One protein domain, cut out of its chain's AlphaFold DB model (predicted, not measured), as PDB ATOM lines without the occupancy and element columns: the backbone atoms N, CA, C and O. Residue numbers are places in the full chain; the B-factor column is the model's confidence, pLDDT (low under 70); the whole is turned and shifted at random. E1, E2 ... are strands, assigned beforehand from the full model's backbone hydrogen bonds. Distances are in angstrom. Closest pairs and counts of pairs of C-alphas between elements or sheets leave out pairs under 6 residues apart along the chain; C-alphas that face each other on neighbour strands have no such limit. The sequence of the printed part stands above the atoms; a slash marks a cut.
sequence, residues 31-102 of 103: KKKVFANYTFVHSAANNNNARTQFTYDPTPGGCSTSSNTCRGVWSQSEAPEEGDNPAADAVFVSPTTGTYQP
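What this domain is: This is residues 31 to 102 of the 103 residues of an uncharacterized protein of Flavobacterium sp. ZT4R6 (UniProt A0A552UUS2). One strongly twisted, curled sheet of four antiparallel strands, with two long loops, residues 43 to 53 and 77 to 90, over one face. The printed part has 72 residues, no named helix and strands E1 to E4, in sheet order E2, E1, E3, E4. It is all strand, compact, radius of gyration of the C-alphas 11.7 A, and only just elongated, spanning 41 by 20 by 16 A.

How they stand to each other: Look first at inner strand E3, residues 62 to 76, which bends by 140 degrees at residue 65. E4, residues 91 to 101, makes a hairpin with it: N 73 and O 94 are 2.9 A apart. Beside E3 is E1, residues 36 to 42, with N 38 and O 74 at 2.9 A. Edge strand E2, residues 54 to 56, forms a hairpin with E1: N 55 and O 41, 2.9 A. E2 and E4 are apart.

Where its parts are: Find C-alpha 36 at (-26.924, 41.244, -1.686), where E1 begins, running 18.8 A. E2 covers 6.8 A, E3 22.7 A. E4 runs 24.4 A to C-alpha 101 at (-43.912, 43.286, -19.311).

The domain as a whole: The C-alphas of Lys 31 and Thr 65, farthest apart, are 40.9 A apart. The printed part has no cut. Links E1 to E2 and E3 to E4 are long. Residues 31 to 33 have pLDDT under 70.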
ATOM      1  N   LYS A  31     -21.824  45.520  11.750       58.16
ATOM      2  CA  LYS A  31     -22.317  44.345  11.054       58.16
ATOM      3  C   LYS A  31     -21.714  44.502   9.678       58.16
ATOM      4  O   LYS A  31     -22.065  45.470   9.007       58.16
ATOM      5  N   LYS A  32     -20.744  43.648   9.322       56.16
ATOM      6  CA  LYS A  32     -20.123  43.669   7.997       56.16
ATOM      7  C   LYS A  32     -21.290  43.799   7.037       56.16
ATOM      8  O   LYS A  32     -22.123  42.894   7.025       56.16
ATOM      9  N   LYS A  33     -21.431  44.951   6.373       64.94
ATOM     10  CA  LYS A  33     -22.571  45.197   5.494       64.94
ATOM     11  C   LYS A  33     -22.496  44.117   4.427       64.94
ATOM     12  O   LYS A  33     -21.576  44.120   3.612       64.94
ATOM     13  N   VAL A  34     -23.371  43.122   4.524       81.44
ATOM     14  CA  VAL A  34     -23.423  42.038   3.553       81.44
ATOM     15  C   VAL A  34     -24.203  42.597   2.385       81.44
ATOM     16  O   VAL A  34     -25.385  42.894   2.517       81.44
ATOM     17  N   PHE A  35     -23.518  42.794   1.268       93.12
ATOM     18  CA  PHE A  35     -24.166  43.227   0.045       93.12
ATOM     19  C   PHE A  35     -24.862  42.031  -0.597       93.12
ATOM     20  O   PHE A  35     -24.264  40.962  -0.752       93.12
ATOM     21  N   ALA A  36     -26.125  42.217  -0.958       95.00
ATOM     22  CA  ALA A  36     -26.924  41.244  -1.686       95.00
ATOM     23  C   ALA A  36     -27.456  41.877  -2.972       95.00
ATOM     24  O   ALA A  36     -27.669  43.088  -3.042       95.00
ATOM     25  N   ASN A  37     -27.641  41.045  -3.996       96.38
ATOM     26  CA  ASN A  37     -28.128  41.482  -5.297       96.38
ATOM     27  C   ASN A  37     -29.652  41.398  -5.344       96.38
ATOM     28  O   ASN A  37     -30.220  40.340  -5.077       96.38
ATOM     29  N   TYR A  38     -30.282  42.485  -5.769       96.25
ATOM     30  CA  TYR A  38     -31.721  42.584  -5.961       96.25
ATOM     31  C   TYR A  38     -32.019  43.072  -7.374       96.25
ATOM     32  O   TYR A  38     -31.270  43.867  -7.950       96.25
ATOM     33  N   THR A  39     -33.118  42.581  -7.934       96.12
ATOM     34  CA  THR A  39     -33.589  42.981  -9.259       96.12
ATOM     35  C   THR A  39     -34.610  44.093  -9.105       96.12
ATOM     36  O   THR A  39     -35.599  43.932  -8.400       96.12
ATOM     37  N   PHE A  40     -34.389  45.200  -9.800       96.62
ATOM     38  CA  PHE A  40     -35.306  46.328  -9.866       96.62
ATOM     39  C   PHE A  40     -35.844  46.472 -11.289       96.62
ATOM     40  O   PHE A  40     -35.133  46.220 -12.267       96.62
ATOM     41  N   VAL A  41     -37.091  46.906 -11.414       95.94
ATOM     42  CA  VAL A  41     -37.760  47.194 -12.682       95.94
ATOM     43  C   VAL A  41     -37.415  48.602 -13.134       95.94
ATOM     44  O   VAL A  41     -37.406  49.528 -12.328       95.94
ATOM     45  N   HIS A  42     -37.127  48.770 -14.421       94.94
ATOM     46  CA  HIS A  42     -36.822  50.068 -15.002       94.94
ATOM     47  C   HIS A  42     -38.114  50.750 -15.480       94.94
ATOM     48  O   HIS A  42     -38.813  50.236 -16.352       94.94
ATOM     49  N   SER A  43     -38.440  51.912 -14.918       89.81
ATOM     50  CA  SER A  43     -39.699  52.624 -15.171       89.81
ATOM     51  C   SER A  43     -39.705  53.393 -16.492       89.81
ATOM     52  O   SER A  43     -40.753  53.566 -17.111       89.81
ATOM     53  N   ALA A  44     -38.537  53.831 -16.961       79.25
ATOM     54  CA  ALA A  44     -38.413  54.533 -18.232       79.25
ATOM     55  C   ALA A  44     -37.911  53.589 -19.332       79.25
ATOM     56  O   ALA A  44     -36.873  52.971 -19.185       79.25
ATOM     57  N   ALA A  45     -38.599  53.460 -20.461       81.81
ATOM     58  CA  ALA A  45     -38.138  52.616 -21.570       81.81
ATOM     59  C   ALA A  45     -36.941  53.257 -22.319       81.81
ATOM     60  O   ALA A  45     -37.065  53.679 -23.465       81.81
ATOM     61  N   ASN A  46     -35.798  53.390 -21.644       90.94
ATOM     62  CA  ASN A  46     -34.549  53.968 -22.133       90.94
ATOM     63  C   ASN A  46     -33.340  53.234 -21.509       90.94
ATOM     64  O   ASN A  46     -33.509  52.212 -20.854       90.94
ATOM     65  N   ASN A  47     -32.123  53.745 -21.724       92.06
ATOM     66  CA  ASN A  47     -30.868  53.138 -21.249       92.06
ATOM     67  C   ASN A  47     -30.219  53.877 -20.065       92.06
ATOM     68  O   ASN A  47     -29.019  53.741 -19.820       92.06
ATOM     69  N   ASN A  48     -30.976  54.718 -19.359       93.12
ATOM     70  CA  ASN A  48     -30.460  55.527 -18.264       93.12
ATOM     71  C   ASN A  48     -30.481  54.755 -16.944       93.12
ATOM     72  O   ASN A  48     -31.496  54.708 -16.262       93.12
ATOM     73  N   ASN A  49     -29.322  54.270 -16.505       91.94
ATOM     74  CA  ASN A  49     -29.212  53.487 -15.273       91.94
ATOM     75  C   ASN A  49     -29.209  54.331 -13.974       91.94
ATOM     76  O   ASN A  49     -28.615  53.932 -12.971       91.94
ATOM     77  N   ALA A  50     -29.841  55.505 -13.961       94.06
ATOM     78  CA  ALA A  50     -30.001  56.296 -12.745       94.06
ATOM     79  C   ALA A  50     -30.946  55.587 -11.760       94.06
ATOM     80  O   ALA A  50     -32.008  55.113 -12.149       94.06
ATOM     81  N   ARG A  51     -30.604  55.565 -10.463       94.25
ATOM     82  CA  ARG A  51     -31.392  54.875  -9.417       94.25
ATOM     83  C   ARG A  51     -32.872  55.248  -9.399       94.25
ATOM     84  O   ARG A  51     -33.714  54.391  -9.188       94.25
ATOM     85  N   THR A  52     -33.189  56.513  -9.657       94.50
ATOM     86  CA  THR A  52     -34.571  57.018  -9.679       94.50
ATOM     87  C   THR A  52     -35.405  56.466 -10.836       94.50
ATOM     88  O   THR A  52     -36.616  56.653 -10.854       94.50
ATOM     89  N   GLN A  53     -34.774  55.811 -11.812       95.31
ATOM     90  CA  GLN A  53     -35.448  55.102 -12.902       95.31
ATOM     91  C   GLN A  53     -35.776  53.651 -12.537       95.31
ATOM     92  O   GLN A  53     -36.361  52.950 -13.353       95.31
ATOM     93  N   PHE A  54     -35.396  53.184 -11.344       96.19
ATOM     94  CA  PHE A  54     -35.579  51.802 -10.917       96.19
ATOM     95  C   PHE A  54     -36.477  51.701  -9.696       96.19
ATOM     96  O   PHE A  54     -36.293  52.448  -8.742       96.19
ATOM     97  N   THR A  55     -37.370  50.722  -9.691       96.56
ATOM     98  CA  THR A  55     -38.276  50.439  -8.577       96.56
ATOM     99  C   THR A  55     -38.235  48.953  -8.254       96.56
ATOM    100  O   THR A  55     -38.206  48.122  -9.164       96.56
ATOM    101  N   TYR A  56     -38.172  48.603  -6.973       97.12
ATOM    102  CA  TYR A  56     -38.155  47.217  -6.542       97.12
ATOM    103  C   TYR A  56     -39.545  46.612  -6.690       97.12
ATOM    104  O   TYR A  56     -40.536  47.178  -6.232       97.12
ATOM    105  N   ASP A  57     -39.584  45.449  -7.324       94.38
ATOM    106  CA  ASP A  57     -40.757  44.597  -7.445       94.38
ATOM    107  C   ASP A  57     -40.300  43.195  -7.009       94.38
ATOM    108  O   ASP A  57     -39.360  42.664  -7.612       94.38
ATOM    109  N   PRO A  58     -40.884  42.605  -5.949       93.00
ATOM    110  CA  PRO A  58     -40.499  41.279  -5.466       93.00
ATOM    111  C   PRO A  58     -40.863  40.160  -6.454       93.00
ATOM    112  O   PRO A  58     -40.316  39.058  -6.379       93.00
ATOM    113  N   THR A  59     -41.767  40.432  -7.394       92.75
ATOM    114  CA  THR A  59     -42.265  39.500  -8.409       92.75
ATOM    115  C   THR A  59     -42.194  40.130  -9.800       92.75
ATOM    116  O   THR A  59     -43.211  40.220 -10.495       92.75
ATOM    117  N   PRO A  60     -40.993  40.549 -10.244       90.50
ATOM    118  CA  PRO A  60     -40.872  41.352 -11.441       90.50
ATOM    119  C   PRO A  60     -41.328  40.551 -12.656       90.50
ATOM    120  O   PRO A  60     -40.958  39.385 -12.842       90.50
ATOM    121  N   GLY A  61     -42.093  41.213 -13.513       90.69
ATOM    122  CA  GLY A  61     -42.513  40.694 -14.801       90.69
ATOM    123  C   GLY A  61     -41.366  40.409 -15.774       90.69
ATOM    124  O   GLY A  61     -40.170  40.523 -15.468       90.69
ATOM    125  N   GLY A  62     -41.738  40.004 -16.984       92.31
ATOM    126  CA  GLY A  62     -40.814  39.674 -18.063       92.31
ATOM    127  C   GLY A  62     -40.192  40.893 -18.750       92.31
ATOM    128  O   GLY A  62     -40.559  42.043 -18.519       92.31
ATOM    129  N   CYS A  63     -39.257  40.619 -19.660       93.81
ATOM    130  CA  CYS A  63     -38.707  41.604 -20.589       93.81
ATOM    131  C   CYS A  63     -38.939  41.117 -22.019       93.81
ATOM    132  O   CYS A  63     -38.500  40.022 -22.370       93.81
ATOM    133  N   SER A  64     -39.616  41.914 -22.843       93.44
ATOM    134  CA  SER A  64     -39.723  41.658 -24.284       93.44
ATOM    135  C   SER A  64     -38.491  42.182 -25.027       93.44
ATOM    136  O   SER A  64     -37.691  42.928 -24.471       93.44
ATOM    137  N   THR A  65     -38.309  41.786 -26.288       93.38
ATOM    138  CA  THR A  65     -37.106  42.141 -27.063       93.38
ATOM    139  C   THR A  65     -37.074  43.638 -27.383       93.38
ATOM    140  O   THR A  65     -37.926  44.135 -28.115       93.38
ATOM    141  N   SER A  66     -36.074  44.356 -26.872       92.75
ATOM    142  CA  SER A  66     -35.750  45.737 -27.251       92.75
ATOM    143  C   SER A  66     -34.327  46.098 -26.804       92.75
ATOM    144  O   SER A  66     -33.683  45.333 -26.084       92.75
ATOM    145  N   SER A  67     -33.829  47.261 -27.229       91.69
ATOM    146  CA  SER A  67     -32.514  47.792 -26.840       91.69
ATOM    147  C   SER A  67     -32.543  48.681 -25.592       91.69
ATOM    148  O   SER A  67     -31.539  49.334 -25.321       91.69
ATOM    149  N   ASN A  68     -33.683  48.771 -24.900       94.00
ATOM    150  CA  ASN A  68     -33.845  49.572 -23.683       94.00
ATOM    151  C   ASN A  68     -33.439  48.767 -22.445       94.00
ATOM    152  O   ASN A  68     -33.401  47.540 -22.499       94.00
ATOM    153  N   THR A  69     -33.198  49.419 -21.311       94.88
ATOM    154  CA  THR A  69     -33.110  48.728 -20.025       94.88
ATOM    155  C   THR A  69     -34.520  48.383 -19.544       94.88
ATOM    156  O   THR A  69     -35.380  49.248 -19.409       94.88
ATOM    157  N   CYS A  70     -34.753  47.103 -19.270       94.62
ATOM    158  CA  CYS A  70     -36.001  46.578 -18.716       94.62
ATOM    159  C   CYS A  70     -35.922  46.406 -17.197       94.62
ATOM    160  O   CYS A  70     -36.849  46.738 -16.463       94.62
ATOM    161  N   ARG A  71     -34.806  45.845 -16.724       95.81
ATOM    162  CA  ARG A  71     -34.526  45.580 -15.310       95.81
ATOM    163  C   ARG A  71     -33.059  45.862 -15.022       95.81
ATOM    164  O   ARG A  71     -32.231  45.842 -15.932       95.81
ATOM    165  N   GLY A  72     -32.731  46.104 -13.766       95.69
ATOM    166  CA  GLY A  72     -31.369  46.331 -13.301       95.69
ATOM    167  C   GLY A  72     -31.094  45.524 -12.048       95.69
ATOM    168  O   GLY A  72     -31.921  45.492 -11.143       95.69
ATOM    169  N   VAL A  73     -29.930  44.887 -11.993       96.75
ATOM    170  CA  VAL A  73     -29.442  44.250 -10.770       96.75
ATOM    171  C   VAL A  73     -28.623  45.272  -9.996       96.75
ATOM    172  O   VAL A  73     -27.661  45.831 -10.529       96.75
ATOM    173  N   TRP A  74     -28.997  45.491  -8.741       97.12
ATOM    174  CA  TRP A  74     -28.301  46.372  -7.813       97.12
ATOM    175  C   TRP A  74     -27.842  45.583  -6.593       97.12
ATOM    176  O   TRP A  74     -28.587  44.761  -6.062       97.12
ATOM    177  N   SER A  75     -26.613  45.835  -6.154       96.81
ATOM    178  CA  SER A  75     -26.046  45.247  -4.943       96.81
ATOM    179  C   SER A  75     -26.121  46.256  -3.807       96.81
ATOM    180  O   SER A  75     -25.550  47.336  -3.937       96.81
ATOM    181  N   GLN A  76     -26.806  45.937  -2.710       96.31
ATOM    182  CA  GLN A  76     -26.987  46.849  -1.571       96.31
ATOM    183  C   GLN A  76     -26.981  46.107  -0.234       96.31
ATOM    184  O   GLN A  76     -27.146  44.887  -0.191       96.31
ATOM    185  N   SER A  77     -26.749  46.846   0.854       93.56
ATOM    186  CA  SER A  77     -26.590  46.264   2.194       93.56
ATOM    187  C   SER A  77     -27.902  45.936   2.906       93.56
ATOM    188  O   SER A  77     -27.909  45.125   3.831       93.56
ATOM    189  N   GLU A  78     -29.003  46.545   2.471       91.88
ATOM    190  CA  GLU A  78     -30.336  46.368   3.046       91.88
ATOM    191  C   GLU A  78     -31.283  45.776   2.003       91.88
ATOM    192  O   GLU A  78     -31.170  46.064   0.809       91.88
ATOM    193  N   ALA A  79     -32.197  44.913   2.444       93.69
ATOM    194  CA  ALA A  79     -33.231  44.386   1.566       93.69
ATOM    195  C   ALA A  79     -34.231  45.507   1.232       93.69
ATOM    196  O   ALA A  79     -34.703  46.153   2.166       93.69
ATOM    197  N   PRO A  80     -34.529  45.761  -0.054       96.31
ATOM    198  CA  PRO A  80     -35.528  46.753  -0.441       96.31
ATOM    199  C   PRO A  80     -36.949  46.252  -0.149       96.31
ATOM    200  O   PRO A  80     -37.217  45.047  -0.190       96.31
ATOM    201  N   GLU A  81     -37.862  47.185   0.089       96.81
ATOM    202  CA  GLU A  81     -39.305  46.956   0.115       96.81
ATOM    203  C   GLU A  81     -39.925  47.260  -1.256       96.81
ATOM    204  O   GLU A  81     -39.339  47.943  -2.100       96.81
ATOM    205  N   GLU A  82     -41.099  46.688  -1.529       96.31
ATOM    206  CA  GLU A  82     -41.804  46.921  -2.794       96.31
ATOM    207  C   GLU A  82     -42.051  48.422  -3.004       96.31
ATOM    208  O   GLU A  82     -42.574  49.106  -2.127       96.31
ATOM    209  N   GLY A  83     -41.672  48.937  -4.175       94.94
ATOM    210  CA  GLY A  83     -41.751  50.366  -4.476       94.94
ATOM    211  C   GLY A  83     -40.465  51.154  -4.199       94.94
ATOM    212  O   GLY A  83     -40.334  52.274  -4.699       94.94
ATOM    213  N   ASP A  84     -39.486  50.580  -3.497       96.94
ATOM    214  CA  ASP A  84     -38.234  51.274  -3.202       96.94
ATOM    215  C   ASP A  84     -37.377  51.493  -4.450       96.94
ATOM    216  O   ASP A  84     -37.284  50.652  -5.349       96.94
ATOM    217  N   ASN A  85     -36.665  52.617  -4.482       97.06
ATOM    218  CA  ASN A  85     -35.524  52.772  -5.378       97.06
ATOM    219  C   ASN A  85     -34.291  52.052  -4.791       97.06
ATOM    220  O   ASN A  85     -34.223  51.842  -3.579       97.06
ATOM    221  N   PRO A  86     -33.269  51.726  -5.605       96.69
ATOM    222  CA  PRO A  86     -32.005  51.219  -5.084       96.69
ATOM    223  C   PRO A  86     -31.434  52.141  -4.001       96.69
ATOM    224  O   PRO A  86     -31.434  53.369  -4.152       96.69
ATOM    225  N   ALA A  87     -30.924  51.541  -2.928       95.88
ATOM    226  CA  ALA A  87     -30.460  52.245  -1.741       95.88
ATOM    227  C   ALA A  87     -29.330  53.253  -2.028       95.88
ATOM    228  O   ALA A  87     -28.665  53.251  -3.073       95.88
ATOM    229  N   ALA A  88     -29.072  54.127  -1.051       94.56
ATOM    230  CA  ALA A  88     -28.023  55.141  -1.130       94.56
ATOM    231  C   ALA A  88     -26.622  54.542  -1.385       94.56
ATOM    232  O   ALA A  88     -25.822  55.150  -2.098       94.56
ATOM    233  N   ASP A  89     -26.357  53.357  -0.837       94.19
ATOM    234  CA  ASP A  89     -25.109  52.604  -0.963       94.19
ATOM    235  C   ASP A  89     -25.138  51.545  -2.078       94.19
ATOM    236  O   ASP A  89     -24.173  50.797  -2.233       94.19
ATOM    237  N   ALA A  90     -26.221  51.480  -2.856       95.88
ATOM    238  CA  ALA A  90     -26.386  50.481  -3.896       95.88
ATOM    239  C   ALA A  90     -25.400  50.681  -5.058       95.88
ATOM    240  O   ALA A  90     -25.194  51.795  -5.546       95.88
ATOM    241  N   VAL A  91     -24.857  49.574  -5.562       95.94
ATOM    242  CA  VAL A  91     -23.970  49.527  -6.730       95.94
ATOM    243  C   VAL A  91     -24.689  48.846  -7.888       95.94
ATOM    244  O   VAL A  91     -25.204  47.739  -7.738       95.94
ATOM    245  N   PHE A  92     -24.713  49.492  -9.055       96.06
ATOM    246  CA  PHE A  92     -25.277  48.896 -10.263       96.06
ATOM    247  C   PHE A  92     -24.375  47.767 -10.765       96.06
ATOM    248  O   PHE A  92     -23.192  47.987 -11.025       96.06
ATOM    249  N   VAL A  93     -24.932  46.566 -10.902       97.00
ATOM    250  CA  VAL A  93     -24.190  45.365 -11.308       97.00
ATOM    251  C   VAL A  93     -24.366  45.112 -12.800       97.00
ATOM    252  O   VAL A  93     -23.384  44.968 -13.525       97.00
ATOM    253  N   SER A  94     -25.612  45.051 -13.271       95.38
ATOM    254  CA  SER A  94     -25.899  44.722 -14.669       95.38
ATOM    255  C   SER A  94     -27.313  45.124 -15.099       95.38
ATOM    256  O   SER A  94     -28.256  44.916 -14.328       95.38
ATOM    257  N   PRO A  95     -27.500  45.602 -16.342       94.94
ATOM    258  CA  PRO A  95     -28.816  45.749 -16.947       94.94
ATOM    259  C   PRO A  95     -29.323  44.418 -17.515       94.94
ATOM    260  O   PRO A  95     -28.557  43.587 -17.998       94.94
ATOM    261  N   THR A  96     -30.640  44.259 -17.543       95.06
ATOM    262  CA  THR A  96     -31.346  43.348 -18.448       95.06
ATOM    263  C   THR A  96     -32.001  44.187 -19.531       95.06
ATOM    264  O   THR A  96     -32.791  45.081 -19.219       95.06
ATOM    265  N   THR A  97     -31.699  43.903 -20.795       94.75
ATOM    266  CA  THR A  97     -32.289  44.622 -21.927       94.75
ATOM    267  C   THR A  97     -33.701  44.136 -22.232       94.75
ATOM    268  O   THR A  97     -34.005  42.951 -22.087       94.75
ATOM    269  N   GLY A  98     -34.554  45.045 -22.686       92.50
ATOM    270  CA  GLY A  98     -35.899  44.768 -23.149       92.50
ATOM    271  C   GLY A  98     -36.898  45.860 -22.790       92.50
ATOM    272  O   GLY A  98     -36.550  46.901 -22.235       92.50
ATOM    273  N   THR A  99     -38.169  45.605 -23.079       90.44
ATOM    274  CA  THR A  99     -39.281  46.421 -22.576       90.44
ATOM    275  C   THR A  99     -39.993  45.646 -21.477       90.44
ATOM    276  O   THR A  99     -40.325  44.476 -21.674       90.44
ATOM    277  N   TYR A 100     -40.218  46.278 -20.324       89.75
ATOM    278  CA  TYR A 100     -40.878  45.632 -19.190       89.75
ATOM    279  C   TYR A 100     -42.279  45.138 -19.564       89.75
ATOM    280  O   TYR A 100     -43.028  45.833 -20.254       89.75
ATOM    281  N   GLN A 101     -42.608  43.919 -19.149       90.31
ATOM    282  CA  GLN A 101     -43.912  43.286 -19.311       90.31
ATOM    283  C   GLN A 101     -44.391  42.867 -17.918       90.31
ATOM    284  O   GLN A 101     -43.855  41.886 -17.404       90.31
ATOM    285  N   PRO A 102     -45.324  43.601 -17.284       85.31
ATOM    286  CA  PRO A 102     -45.839  43.223 -15.969       85.31
ATOM    287  C   PRO A 102     -46.479  41.827 -16.020       85.31
ATOM    288  O   PRO A 102     -46.999  41.432 -17.067       85.31
TER     289      PRO A 102